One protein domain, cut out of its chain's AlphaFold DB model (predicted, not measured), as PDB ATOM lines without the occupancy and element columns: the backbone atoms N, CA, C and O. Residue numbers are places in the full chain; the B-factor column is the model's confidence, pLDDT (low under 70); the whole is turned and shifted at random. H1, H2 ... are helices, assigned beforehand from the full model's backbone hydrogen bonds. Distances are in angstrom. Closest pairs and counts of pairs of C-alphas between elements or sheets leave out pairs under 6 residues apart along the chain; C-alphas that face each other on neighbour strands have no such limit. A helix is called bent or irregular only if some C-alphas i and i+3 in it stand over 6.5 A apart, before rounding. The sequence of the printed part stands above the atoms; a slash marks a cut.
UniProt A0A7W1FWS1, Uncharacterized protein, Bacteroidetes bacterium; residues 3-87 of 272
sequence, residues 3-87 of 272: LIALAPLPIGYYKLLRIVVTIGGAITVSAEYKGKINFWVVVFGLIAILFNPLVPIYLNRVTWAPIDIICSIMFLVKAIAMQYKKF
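This is residues 3 to 87 of the 272 residues of an uncharacterized protein of Bacteroidetes bacterium (UniProt A0A7W1FWS1). Three helices make an up-and-down bundle, each running against the one before it: H2 and H3 pair closely as a hairpin, while the longest helix, H4, slants past them more loosely, its last residues, 80 to 87, sticking out. A very short helix, H1, sits between the first parts of H2 and H4. The printed part has 85 residues with four named helices in the order H1, H2, H3, H4, no named strand, and the class is all helix. The whole is compact, with a radius of gyration of the C-alphas of 13.6 A and spans of 37 by 27 by 19 A.

H4, residues 61 to 87, is close to but not clearly touching H3, residues 39 to 50; the closest C-alphas, those of Ile 47 and Cys 71, are 7.4 A apart. These two run opposite ways at a steep tilt of 40 degrees. H4 and H2, residues 11 to 32, are near each other, with 10 pairs of C-alphas within 10 A but no pair within 8 A. H2 and H3 touch as a helical hairpin, with 25 pairs of C-alphas within 8 A, the closest being those of Thr 22 and Ala 48 at 4.3 A. They run opposite ways at a shallow tilt of 26 degrees. H1, residues 3 to 6, touches H4 at residues 65 to 72 alone; the closest C-alphas are those of Leu 6 and Ala 65, 6.6 A apart. H1 and H2 only just touch, with 3 pairs of C-alphas within 8 A, at residues 13 to 17 of H2 alone; the closest are Ala 5 and Tyr 14, their C-alphas 7.1 A apart. H1 and H3 are apart. In H2 and H3 every O i to N i+4 pair is within hydrogen-bond range, in H4 21 of 23 are, and H1 is too short for such a pair.

H4 has 27 residues and measures 38.5 A from C-alpha 61 at (22.808, -3.327, 14.053) to C-alpha 87 at (12.561, 30.670, -0.904). It is neither bent nor irregular, but only just: C-alphas 63 and 66 are 6.3 A apart. H2 has 22 residues and is 32.1 A long, beginning with C-alpha 11 at (10.460, -4.725, 14.838). H3 has 12 residues over 16.6 A, and H1 has 4 over 5.8 A.

The two C-alphas farthest apart, those of Pro 8 and Gly 35, are 41.3 A apart. Residues 80 to 87, which belong to H4, stand free. The printed part has no cut. The link from H1 to H2 is tight, those from H2 to H3 and from H3 to H4 are short, and no link is long. Mean pLDDT of the printed part is 80.1; it is under 70 at residues 3 to 9, residue 11 and residues 86 to 87.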
ATOM      1  N   LEU A   3      17.193   9.013  12.833       55.97
ATOM      2  CA  LEU A   3      17.871   9.142  14.139       55.97
ATOM      3  C   LEU A   3      17.124   8.479  15.312       55.97
ATOM      4  O   LEU A   3      17.727   8.156  16.327       55.97
ATOM      5  N   ILE A   4      15.817   8.252  15.178       59.84
ATOM      6  CA  ILE A   4      15.001   7.602  16.216       59.84
ATOM      7  C   ILE A   4      15.226   6.076  16.184       59.84
ATOM      8  O   ILE A   4      15.072   5.409  17.202       59.84
ATOM      9  N   ALA A   5      15.690   5.529  15.053       57.31
ATOM     10  CA  ALA A   5      16.011   4.110  14.878       57.31
ATOM     11  C   ALA A   5      17.257   3.633  15.658       57.31
ATOM     12  O   ALA A   5      17.464   2.423  15.790       57.31
ATOM     13  N   LEU A   6      18.061   4.569  16.187       58.09
ATOM     14  CA  LEU A   6      19.216   4.301  17.057       58.09
ATOM     15  C   LEU A   6      18.797   3.763  18.440       58.09
ATOM     16  O   LEU A   6      19.593   3.106  19.109       58.09
ATOM     17  N   ALA A   7      17.548   3.992  18.856       62.88
ATOM     18  CA  ALA A   7      16.977   3.396  20.059       62.88
ATOM     19  C   ALA A   7      16.507   1.944  19.800       62.88
ATOM     20  O   ALA A   7      16.131   1.610  18.673       62.88
ATOM     21  N   PRO A   8      16.488   1.051  20.814       56.03
ATOM     22  CA  PRO A   8      15.974  -0.309  20.669       56.03
ATOM     23  C   PRO A   8      14.445  -0.314  20.510       56.03
ATOM     24  O   PRO A   8      13.707  -0.503  21.469       56.03
ATOM     25  N   LEU A   9      13.970  -0.089  19.284       66.81
ATOM     26  CA  LEU A   9      12.544   0.007  18.976       66.81
ATOM     27  C   LEU A   9      11.951  -1.327  18.483       66.81
ATOM     28  O   LEU A   9      12.689  -2.199  18.016       66.81
ATOM     29  N   PRO A  10      10.618  -1.505  18.565       72.06
ATOM     30  CA  PRO A  10       9.949  -2.715  18.097       72.06
ATOM     31  C   PRO A  10      10.226  -2.995  16.615       72.06
ATOM     32  O   PRO A  10      10.368  -2.070  15.813       72.06
ATOM     33  N   ILE A  11      10.201  -4.274  16.222       64.75
ATOM     34  CA  ILE A  11      10.460  -4.725  14.838       64.75
ATOM     35  C   ILE A  11       9.612  -3.972  13.789       64.75
ATOM     36  O   ILE A  11      10.058  -3.754  12.661       64.75
ATOM     37  N   GLY A  12       8.398  -3.542  14.161       70.00
ATOM     38  CA  GLY A  12       7.498  -2.776  13.296       70.00
ATOM     39  C   GLY A  12       8.043  -1.400  12.894       70.00
ATOM     40  O   GLY A  12       7.820  -0.968  11.766       70.00
ATOM     41  N   TYR A  13       8.825  -0.749  13.760       73.25
ATOM     42  CA  TYR A  13       9.425   0.554  13.471       73.25
ATOM     43  C   TYR A  13      10.446   0.467  12.333       73.25
ATOM     44  O   TYR A  13      10.419   1.275  11.409       73.25
ATOM     45  N   TYR A  14      11.297  -0.562  12.342       70.56
ATOM     46  CA  TYR A  14      12.304  -0.774  11.300       70.56
ATOM     47  C   TYR A  14      11.683  -1.108   9.934       70.56
ATOM     48  O   TYR A  14      12.216  -0.700   8.902       70.56
ATOM     49  N   LYS A  15      10.526  -1.787   9.908       76.38
ATOM     50  CA  LYS A  15       9.760  -2.017   8.669       76.38
ATOM     51  C   LYS A  15       9.196  -0.710   8.104       76.38
ATOM     52  O   LYS A  15       9.365  -0.440   6.918       76.38
ATOM     53  N   LEU A  16       8.579   0.117   8.950       81.19
ATOM     54  CA  LEU A  16       8.057   1.426   8.544       81.19
ATOM     55  C   LEU A  16       9.174   2.367   8.082       81.19
ATOM     56  O   LEU A  16       9.031   3.032   7.061       81.19
ATOM     57  N   LEU A  17      10.306   2.378   8.787       79.44
ATOM     58  CA  LEU A  17      11.475   3.171   8.423       79.44
ATOM     59  C   LEU A  17      11.959   2.836   7.010       79.44
ATOM     60  O   LEU A  17      12.116   3.739   6.193       79.44
ATOM     61  N   ARG A  18      12.139   1.545   6.706       82.81
ATOM     62  CA  ARG A  18      12.550   1.071   5.375       82.81
ATOM     63  C   ARG A  18      11.594   1.532   4.278       82.81
ATOM     64  O   ARG A  18      12.044   2.058   3.263       82.81
ATOM     65  N   ILE A  19      10.285   1.426   4.509       84.12
ATOM     66  CA  ILE A  19       9.258   1.898   3.567       84.12
ATOM     67  C   ILE A  19       9.385   3.410   3.338       84.12
ATOM     68  O   ILE A  19       9.477   3.856   2.196       84.12
ATOM     69  N   VAL A  20       9.443   4.203   4.409       85.38
ATOM     70  CA  VAL A  20       9.508   5.671   4.320       85.38
ATOM     71  C   VAL A  20      10.789   6.139   3.627       85.38
ATOM     72  O   VAL A  20      10.731   7.024   2.775       85.38
ATOM     73  N   VAL A  21      11.937   5.539   3.952       85.56
ATOM     74  CA  VAL A  21      13.234   5.891   3.350       85.56
ATOM     75  C   VAL A  21      13.275   5.495   1.876       85.56
ATOM     76  O   VAL A  21      13.722   6.289   1.050       85.56
ATOM     77  N   THR A  22      12.738   4.324   1.524       87.44
ATOM     78  CA  THR A  22      12.639   3.869   0.127       87.44
ATOM     79  C   THR A  22      11.762   4.807  -0.699       87.44
ATOM     80  O   THR A  22      12.181   5.263  -1.762       87.44
ATOM     81  N   ILE A  23      10.575   5.163  -0.192       89.06
ATOM     82  CA  ILE A  23       9.662   6.100  -0.863       89.06
ATOM     83  C   ILE A  23      10.316   7.480  -0.996       89.06
ATOM     84  O   ILE A  23      10.311   8.062  -2.080       89.06
ATOM     85  N   GLY A  24      10.928   7.996   0.073       86.44
ATOM     86  CA  GLY A  24      11.631   9.280   0.047       86.44
ATOM     87  C   GLY A  24      12.797   9.300  -0.950       86.44
ATOM     88  O   GLY A  24      12.998  10.297  -1.650       86.44
ATOM     89  N   GLY A  25      13.531   8.189  -1.055       87.94
ATOM     90  CA  GLY A  25      14.599   7.992  -2.031       87.94
ATOM     91  C   GLY A  25      14.076   8.014  -3.462       87.94
ATOM     92  O   GLY A  25      14.541   8.816  -4.269       87.94
ATOM     93  N   ALA A  26      13.044   7.219  -3.750       89.50
ATOM     94  CA  ALA A  26      12.413   7.151  -5.066       89.50
ATOM     95  C   ALA A  26      11.839   8.506  -5.518       89.50
ATOM     96  O   ALA A  26      12.066   8.925  -6.654       89.50
ATOM     97  N   ILE A  27      11.166   9.235  -4.620       88.69
ATOM     98  CA  ILE A  27      10.662  10.586  -4.909       88.69
ATOM     99  C   ILE A  27      11.826  11.521  -5.256       88.69
ATOM    100  O   ILE A  27      11.766  12.220  -6.266       88.69
ATOM    101  N   THR A  28      12.906  11.504  -4.469       86.56
ATOM    102  CA  THR A  28      14.075  12.366  -4.716       86.56
ATOM    103  C   THR A  28      14.737  12.046  -6.056       86.56
ATOM    104  O   THR A  28      15.061  12.965  -6.805       86.56
ATOM    105  N   VAL A  29      14.876  10.763  -6.402       89.69
ATOM    106  CA  VAL A  29      15.379  10.324  -7.712       89.69
ATOM    107  C   VAL A  29      14.487  10.839  -8.835       89.69
ATOM    108  O   VAL A  29      14.992  11.456  -9.767       89.69
ATOM    109  N   SER A  30      13.169  10.655  -8.731       87.31
ATOM    110  CA  SER A  30      12.230  11.114  -9.764       87.31
ATOM    111  C   SER A  30      12.246  12.638  -9.955       87.31
ATOM    112  O   SER A  30      12.160  13.115 -11.081       87.31
ATOM    113  N   ALA A  31      12.427  13.408  -8.876       85.31
ATOM    114  CA  ALA A  31      12.507  14.868  -8.929       85.31
ATOM    115  C   ALA A  31      13.827  15.384  -9.535       85.31
ATOM    116  O   ALA A  31      13.852  16.443 -10.169       85.31
ATOM    117  N   GLU A  32      14.929  14.659  -9.332       85.75
ATOM    118  CA  GLU A  32      16.261  15.029  -9.826       85.75
ATOM    119  C   GLU A  32      16.559  14.492 -11.227       85.75
ATOM    120  O   GLU A  32      17.361  15.077 -11.961       85.75
ATOM    121  N   TYR A  33      15.890  13.413 -11.629       85.81
ATOM    122  CA  TYR A  33      16.050  12.805 -12.939       85.81
ATOM    123  C   TYR A  33      15.356  13.635 -14.027       85.81
ATOM    124  O   TYR A  33      14.235  13.370 -14.450       85.81
ATOM    125  N   LYS A  34      16.060  14.656 -14.521       84.56
ATOM    126  CA  LYS A  34      15.650  15.483 -15.672       84.56
ATOM    127  C   LYS A  34      16.289  14.994 -16.976       84.56
ATOM    128  O   LYS A  34      16.864  15.781 -17.723       84.56
ATOM    129  N   GLY A  35      16.284  13.678 -17.197       81.19
ATOM    130  CA  GLY A  35      16.918  13.047 -18.365       81.19
ATOM    131  C   GLY A  35      18.452  12.976 -18.314       81.19
ATOM    132  O   GLY A  35      19.078  12.615 -19.305       81.19
ATOM    133  N   LYS A  36      19.072  13.304 -17.172       83.19
ATOM    134  CA  LYS A  36      20.504  13.096 -16.908       83.19
ATOM    135  C   LYS A  36      20.687  12.427 -15.553       83.19
ATOM    136  O   LYS A  36      20.009  12.781 -14.588       83.19
ATOM    137  N   ILE A  37      21.632  11.494 -15.479       85.56
ATOM    138  CA  ILE A  37      22.052  10.879 -14.219       85.56
ATOM    139  C   ILE A  37      22.995  11.865 -13.526       85.56
ATOM    140  O   ILE A  37      24.111  12.094 -13.984       85.56
ATOM    141  N   ASN A  38      22.522  12.490 -12.451       87.19
ATOM    142  CA  ASN A  38      23.335  13.358 -11.606       87.19
ATOM    143  C   ASN A  38      23.751  12.622 -10.319       87.19
ATOM    144  O   ASN A  38      23.231  11.552 -10.001       87.19
ATOM    145  N   PHE A  39      24.682  13.208  -9.561       87.19
ATOM    146  CA  PHE A  39      25.157  12.640  -8.294       87.19
ATOM    147  C   PHE A  39      24.005  12.286  -7.332       87.19
ATOM    148  O   PHE A  39      23.995  11.211  -6.737       87.19
ATOM    149  N   TRP A  40      22.989  13.152  -7.239       84.62
ATOM    150  CA  TRP A  40      21.826  12.955  -6.371       84.62
ATOM    151  C   TRP A  40      20.959  11.759  -6.791       84.62
ATOM    152  O   TRP A  40      20.510  11.012  -5.929       84.62
ATOM    153  N   VAL A  41      20.768  11.539  -8.095       88.31
ATOM    154  CA  VAL A  41      20.045  10.386  -8.655       88.31
ATOM    155  C   VAL A  41      20.754   9.079  -8.305       88.31
ATOM    156  O   VAL A  41      20.099   8.137  -7.865       88.31
ATOM    157  N   VAL A  42      22.083   9.022  -8.442       90.00
ATOM    158  CA  VAL A  42      22.858   7.810  -8.122       90.00
ATOM    159  C   VAL A  42      22.798   7.508  -6.627       90.00
ATOM    160  O   VAL A  42      22.444   6.398  -6.234       90.00
ATOM    161  N   VAL A  43      23.086   8.501  -5.782       89.00
ATOM    162  CA  VAL A  43      23.127   8.324  -4.324       89.00
ATOM    163  C   VAL A  43      21.757   7.936  -3.766       89.00
ATOM    164  O   VAL A  43      21.652   6.953  -3.035       89.00
ATOM    165  N   PHE A  44      20.688   8.651  -4.129       89.12
ATOM    166  CA  PHE A  44      19.347   8.334  -3.623       89.12
ATOM    167  C   PHE A  44      18.756   7.071  -4.261       89.12
ATOM    168  O   PHE A  44      17.952   6.400  -3.617       89.12
ATOM    169  N   GLY A  45      19.195   6.701  -5.469       89.44
ATOM    170  CA  GLY A  45      18.878   5.411  -6.081       89.44
ATOM    171  C   GLY A  45      19.473   4.245  -5.292       89.44
ATOM    172  O   GLY A  45      18.753   3.310  -4.945       89.44
ATOM    173  N   LEU A  46      20.755   4.334  -4.921       89.62
ATOM    174  CA  LEU A  46      21.406   3.333  -4.070       89.62
ATOM    175  C   LEU A  46      20.754   3.246  -2.686       89.62
ATOM    176  O   LEU A  46      20.518   2.143  -2.202       89.62
ATOM    177  N   ILE A  47      20.402   4.382  -2.073       88.62
ATOM    178  CA  ILE A  47      19.687   4.403  -0.787       88.62
ATOM    179  C   ILE A  47      18.309   3.733  -0.913       88.62
ATOM    180  O   ILE A  47      17.942   2.932  -0.056       88.62
ATOM    181  N   ALA A  48      17.555   4.006  -1.982       88.25
ATOM    182  CA  ALA A  48      16.249   3.384  -2.200       88.25
ATOM    183  C   ALA A  48      16.354   1.860  -2.382       88.25
ATOM    184  O   ALA A  48      15.511   1.128  -1.870       88.25
ATOM    185  N   ILE A  49      17.400   1.376  -3.060       87.81
ATOM    186  CA  ILE A  49      17.672  -0.061  -3.201       87.81
ATOM    187  C   ILE A  49      18.080  -0.669  -1.853       87.81
ATOM    188  O   ILE A  49      17.544  -1.701  -1.461       87.81
ATOM    189  N   LEU A  50      18.985  -0.012  -1.122       86.19
ATOM    190  CA  LEU A  50      19.522  -0.487   0.156       86.19
ATOM    191  C   LEU A  50      18.440  -0.634   1.237       86.19
ATOM    192  O   LEU A  50      18.474  -1.576   2.026       86.19
ATOM    193  N   PHE A  51      17.472   0.287   1.271       83.81
ATOM    194  CA  PHE A  51      16.373   0.278   2.241       83.81
ATOM    195  C   PHE A  51      15.111  -0.436   1.739       83.81
ATOM    196  O   PHE A  51      14.118  -0.474   2.471       83.81
ATOM    197  N   ASN A  52      15.141  -1.031   0.540       86.75
ATOM    198  CA  ASN A  52      13.971  -1.634  -0.090       86.75
ATOM    199  C   ASN A  52      13.386  -2.769   0.780       86.75
ATOM    200  O   ASN A  52      14.067  -3.764   1.042       86.75
ATOM    201  N   PRO A  53      12.115  -2.680   1.215       80.25
ATOM    202  CA  PRO A  53      11.492  -3.720   2.031       80.25
ATOM    203  C   PRO A  53      11.293  -5.053   1.288       80.25
ATOM    204  O   PRO A  53      11.154  -6.078   1.951       80.25
ATOM    205  N   LEU A  54      11.284  -5.051  -0.053       80.38
ATOM    206  CA  LEU A  54      11.086  -6.252  -0.877       80.38
ATOM    207  C   LEU A  54      12.337  -7.135  -0.960       80.38
ATOM    208  O   LEU A  54      12.219  -8.346  -1.117       80.38
ATOM    209  N   VAL A  55      13.526  -6.538  -0.834       79.38
ATOM    210  CA  VAL A  55      14.813  -7.249  -0.850       79.38
ATOM    211  C   VAL A  55      15.563  -6.902   0.438       79.38
ATOM    212  O   VAL A  55      16.428  -6.025   0.443       79.38
ATOM    213  N   PRO A  56      15.196  -7.521   1.575       74.38
ATOM    214  CA  PRO A  56      15.781  -7.175   2.857       74.38
ATOM    215  C   PRO A  56      17.247  -7.610   2.920       74.38
ATOM    216  O   PRO A  56      17.563  -8.795   2.919       74.38
ATOM    217  N   ILE A  57      18.143  -6.635   3.057       79.94
ATOM    218  CA  ILE A  57      19.553  -6.889   3.357       79.94
ATOM    219  C   ILE A  57      19.697  -7.067   4.876       79.94
ATOM    220  O   ILE A  57      19.266  -6.217   5.672       79.94
ATOM    221  N   TYR A  58      20.273  -8.199   5.282       78.19
ATOM    222  CA  TYR A  58      20.529  -8.538   6.680       78.19
ATOM    223  C   TYR A  58      21.964  -8.133   7.038       78.19
ATOM    224  O   TYR A  58      22.922  -8.732   6.563       78.19
ATOM    225  N   LEU A  59      22.108  -7.102   7.873       80.06
ATOM    226  CA  LEU A  59      23.388  -6.674   8.452       80.06
ATOM    227  C   LEU A  59      23.218  -6.547   9.966       80.06
ATOM    228  O   LEU A  59      22.097  -6.400  10.464       80.06
ATOM    229  N   ASN A  60      24.331  -6.569  10.697       78.81
ATOM    230  CA  ASN A  60      24.326  -6.327  12.136       78.81
ATOM    231  C   ASN A  60      23.892  -4.876  12.432       78.81
ATOM    232  O   ASN A  60      24.185  -3.956  11.667       78.81
ATOM    233  N   ARG A  61      23.226  -4.652  13.570       70.88
ATOM    234  CA  ARG A  61      22.808  -3.327  14.053       70.88
ATOM    235  C   ARG A  61      23.982  -2.346  14.133       70.88
ATOM    236  O   ARG A  61      23.813  -1.179  13.796       70.88
ATOM    237  N   VAL A  62      25.166  -2.825  14.522       76.56
ATOM    238  CA  VAL A  62      26.394  -2.011  14.585       76.56
ATOM    239  C   VAL A  62      26.785  -1.473  13.203       76.56
ATOM    240  O   VAL A  62      27.256  -0.348  13.094       76.56
ATOM    241  N   THR A  63      26.530  -2.239  12.139       80.88
ATOM    242  CA  THR A  63      26.801  -1.844  10.749       80.88
ATOM    243  C   THR A  63      25.684  -0.972  10.166       80.88
ATOM    244  O   THR A  63      25.961  -0.089   9.361       80.88
ATOM    245  N   TRP A  64      24.428  -1.167  10.585       81.62
ATOM    246  CA  TRP A  64      23.295  -0.334  10.154       81.62
ATOM    247  C   TRP A  64      23.319   1.082  10.740       81.62
ATOM    248  O   TRP A  64      22.973   2.030  10.042       81.62
ATOM    249  N   ALA A  65      23.769   1.251  11.986       75.25
ATOM    250  CA  ALA A  65      23.814   2.555  12.651       75.25
ATOM    251  C   ALA A  65      24.565   3.654  11.857       75.25
ATOM    252  O   ALA A  65      23.986   4.723  11.649       75.25
ATOM    253  N   PRO A  66      25.802   3.442  11.358       79.81
ATOM    254  CA  PRO A  66      26.487   4.455  10.552       79.81
ATOM    255  C   PRO A  66      25.798   4.707   9.203       79.81
ATOM    256  O   PRO A  66      25.769   5.847   8.741       79.81
ATOM    257  N   ILE A  67      25.194   3.682   8.590       83.12
ATOM    258  CA  ILE A  67      24.440   3.815   7.333       83.12
ATOM    259  C   ILE A  67      23.228   4.734   7.534       83.12
ATOM    260  O   ILE A  67      23.017   5.658   6.746       83.12
ATOM    261  N   ASP A  68      22.467   4.522   8.610       79.94
ATOM    262  CA  ASP A  68      21.300   5.341   8.951       79.94
ATOM    263  C   ASP A  68      21.692   6.804   9.205       79.94
ATOM    264  O   ASP A  68      21.008   7.722   8.737       79.94
ATOM    265  N   ILE A  69      22.820   7.037   9.886       78.50
ATOM    266  CA  ILE A  69      23.352   8.381  10.146       78.50
ATOM    267  C   ILE A  69      23.717   9.078   8.831       78.50
ATOM    268  O   ILE A  69      23.239  10.186   8.581       78.50
ATOM    269  N   ILE A  70      24.491   8.428   7.957       84.25
ATOM    270  CA  ILE A  70      24.892   9.001   6.662       84.25
ATOM    271  C   ILE A  70      23.660   9.331   5.812       84.25
ATOM    272  O   ILE A  70      23.550  10.438   5.281       84.25
ATOM    273  N   CYS A  71      22.695   8.412   5.734       83.19
ATOM    274  CA  CYS A  71      21.451   8.642   5.002       83.19
ATOM    275  C   CYS A  71      20.676   9.831   5.583       83.19
ATOM    276  O   CYS A  71      20.181  10.672   4.832       83.19
ATOM    277  N   SER A  72      20.603   9.950   6.912       79.12
ATOM    278  CA  SER A  72      19.872  11.037   7.568       79.12
ATOM    279  C   SER A  72      20.452  12.417   7.253       79.12
ATOM    280  O   SER A  72      19.696  13.339   6.939       79.12
ATOM    281  N   ILE A  73      21.782  12.538   7.239       85.31
ATOM    282  CA  ILE A  73      22.486  13.766   6.860       85.31
ATOM    283  C   ILE A  73      22.216  14.089   5.386       85.31
ATOM    284  O   ILE A  73      21.883  15.226   5.056       85.31
ATOM    285  N   MET A  74      22.275  13.088   4.502       83.06
ATOM    286  CA  MET A  74      22.034  13.262   3.066       83.06
ATOM    287  C   MET A  74      20.632  13.824   2.776       83.06
ATOM    288  O   MET A  74      20.479  14.781   2.010       83.06
ATOM    289  N   PHE A  75      19.602  13.259   3.417       84.69
ATOM    290  CA  PHE A  75      18.224  13.747   3.309       84.69
ATOM    291  C   PHE A  75      18.070  15.158   3.888       84.69
ATOM    292  O   PHE A  75      17.362  15.977   3.301       84.69
ATOM    293  N   LEU A  76      18.742  15.463   5.002       84.50
ATOM    294  CA  LEU A  76      18.690  16.784   5.628       84.50
ATOM    295  C   LEU A  76      19.297  17.863   4.722       84.50
ATOM    296  O   LEU A  76      18.642  18.870   4.456       84.50
ATOM    297  N   VAL A  77      20.497  17.628   4.184       86.44
ATOM    298  CA  VAL A  77      21.153  18.545   3.234       86.44
ATOM    299  C   VAL A  77      20.254  18.787   2.025       86.44
ATOM    300  O   VAL A  77      20.058  19.931   1.607       86.44
ATOM    301  N   LYS A  78      19.640  17.725   1.486       84.12
ATOM    302  CA  LYS A  78      18.741  17.852   0.339       84.12
ATOM    303  C   LYS A  78      17.482  18.656   0.667       84.12
ATOM    304  O   LYS A  78      17.074  19.499  -0.133       84.12
ATOM    305  N   ALA A  79      16.881  18.422   1.832       83.06
ATOM    306  CA  ALA A  79      15.706  19.154   2.293       83.06
ATOM    307  C   ALA A  79      16.006  20.649   2.462       83.06
ATOM    308  O   ALA A  79      15.240  21.481   1.972       83.06
ATOM    309  N   ILE A  80      17.146  20.984   3.072       80.56
ATOM    310  CA  ILE A  80      17.606  22.365   3.240       80.56
ATOM    311  C   ILE A  80      17.825  23.020   1.868       80.56
ATOM    312  O   ILE A  80      17.248  24.071   1.592       80.56
ATOM    313  N   ALA A  81      18.556  22.372   0.956       80.44
ATOM    314  CA  ALA A  81      18.794  22.898  -0.391       80.44
ATOM    315  C   ALA A  81      17.492  23.140  -1.183       80.44
ATOM    316  O   ALA A  81      17.378  24.115  -1.929       80.44
ATOM    317  N   MET A  82      16.483  22.276  -1.017       79.81
ATOM    318  CA  MET A  82      15.160  22.478  -1.619       79.81
ATOM    319  C   MET A  82      14.406  23.662  -1.006       79.81
ATOM    320  O   MET A  82      13.721  24.379  -1.737       79.81
ATOM    321  N   GLN A  83      14.512  23.878   0.308       75.25
ATOM    322  CA  GLN A  83      13.899  25.035   0.963       75.25
ATOM    323  C   GLN A  83      14.543  26.345   0.505       75.25
ATOM    324  O   GLN A  83      13.808  27.272   0.169       75.25
ATOM    325  N   TYR A  84      15.875  26.389   0.378       71.56
ATOM    326  CA  TYR A  84      16.583  27.550  -0.170       71.56
ATOM    327  C   TYR A  84      16.117  27.890  -1.593       71.56
ATOM    328  O   TYR A  84      15.717  29.022  -1.842       71.56
ATOM    329  N   LYS A  85      16.048  26.907  -2.505       71.81
ATOM    330  CA  LYS A  85      15.552  27.137  -3.880       71.81
ATOM    331  C   LYS A  85      14.102  27.621  -3.930       71.81
ATOM    332  O   LYS A  85      13.760  28.449  -4.766       71.81
ATOM    333  N   LYS A  86      13.230  27.095  -3.062       66.88
ATOM    334  CA  LYS A  86      11.828  27.540  -2.981       66.88
ATOM    335  C   LYS A  86      11.711  28.962  -2.444       66.88
ATOM    336  O   LYS A  86      10.829  29.691  -2.888       66.88
ATOM    337  N   PHE A  87      12.547  29.329  -1.478       63.44
ATOM    338  CA  PHE A  87      12.561  30.670  -0.904       63.44
ATOM    339  C   PHE A  87      13.024  31.705  -1.935       63.44
ATOM    340  O   PHE A  87      12.316  32.684  -2.159       63.44
TER     341      PHE A  87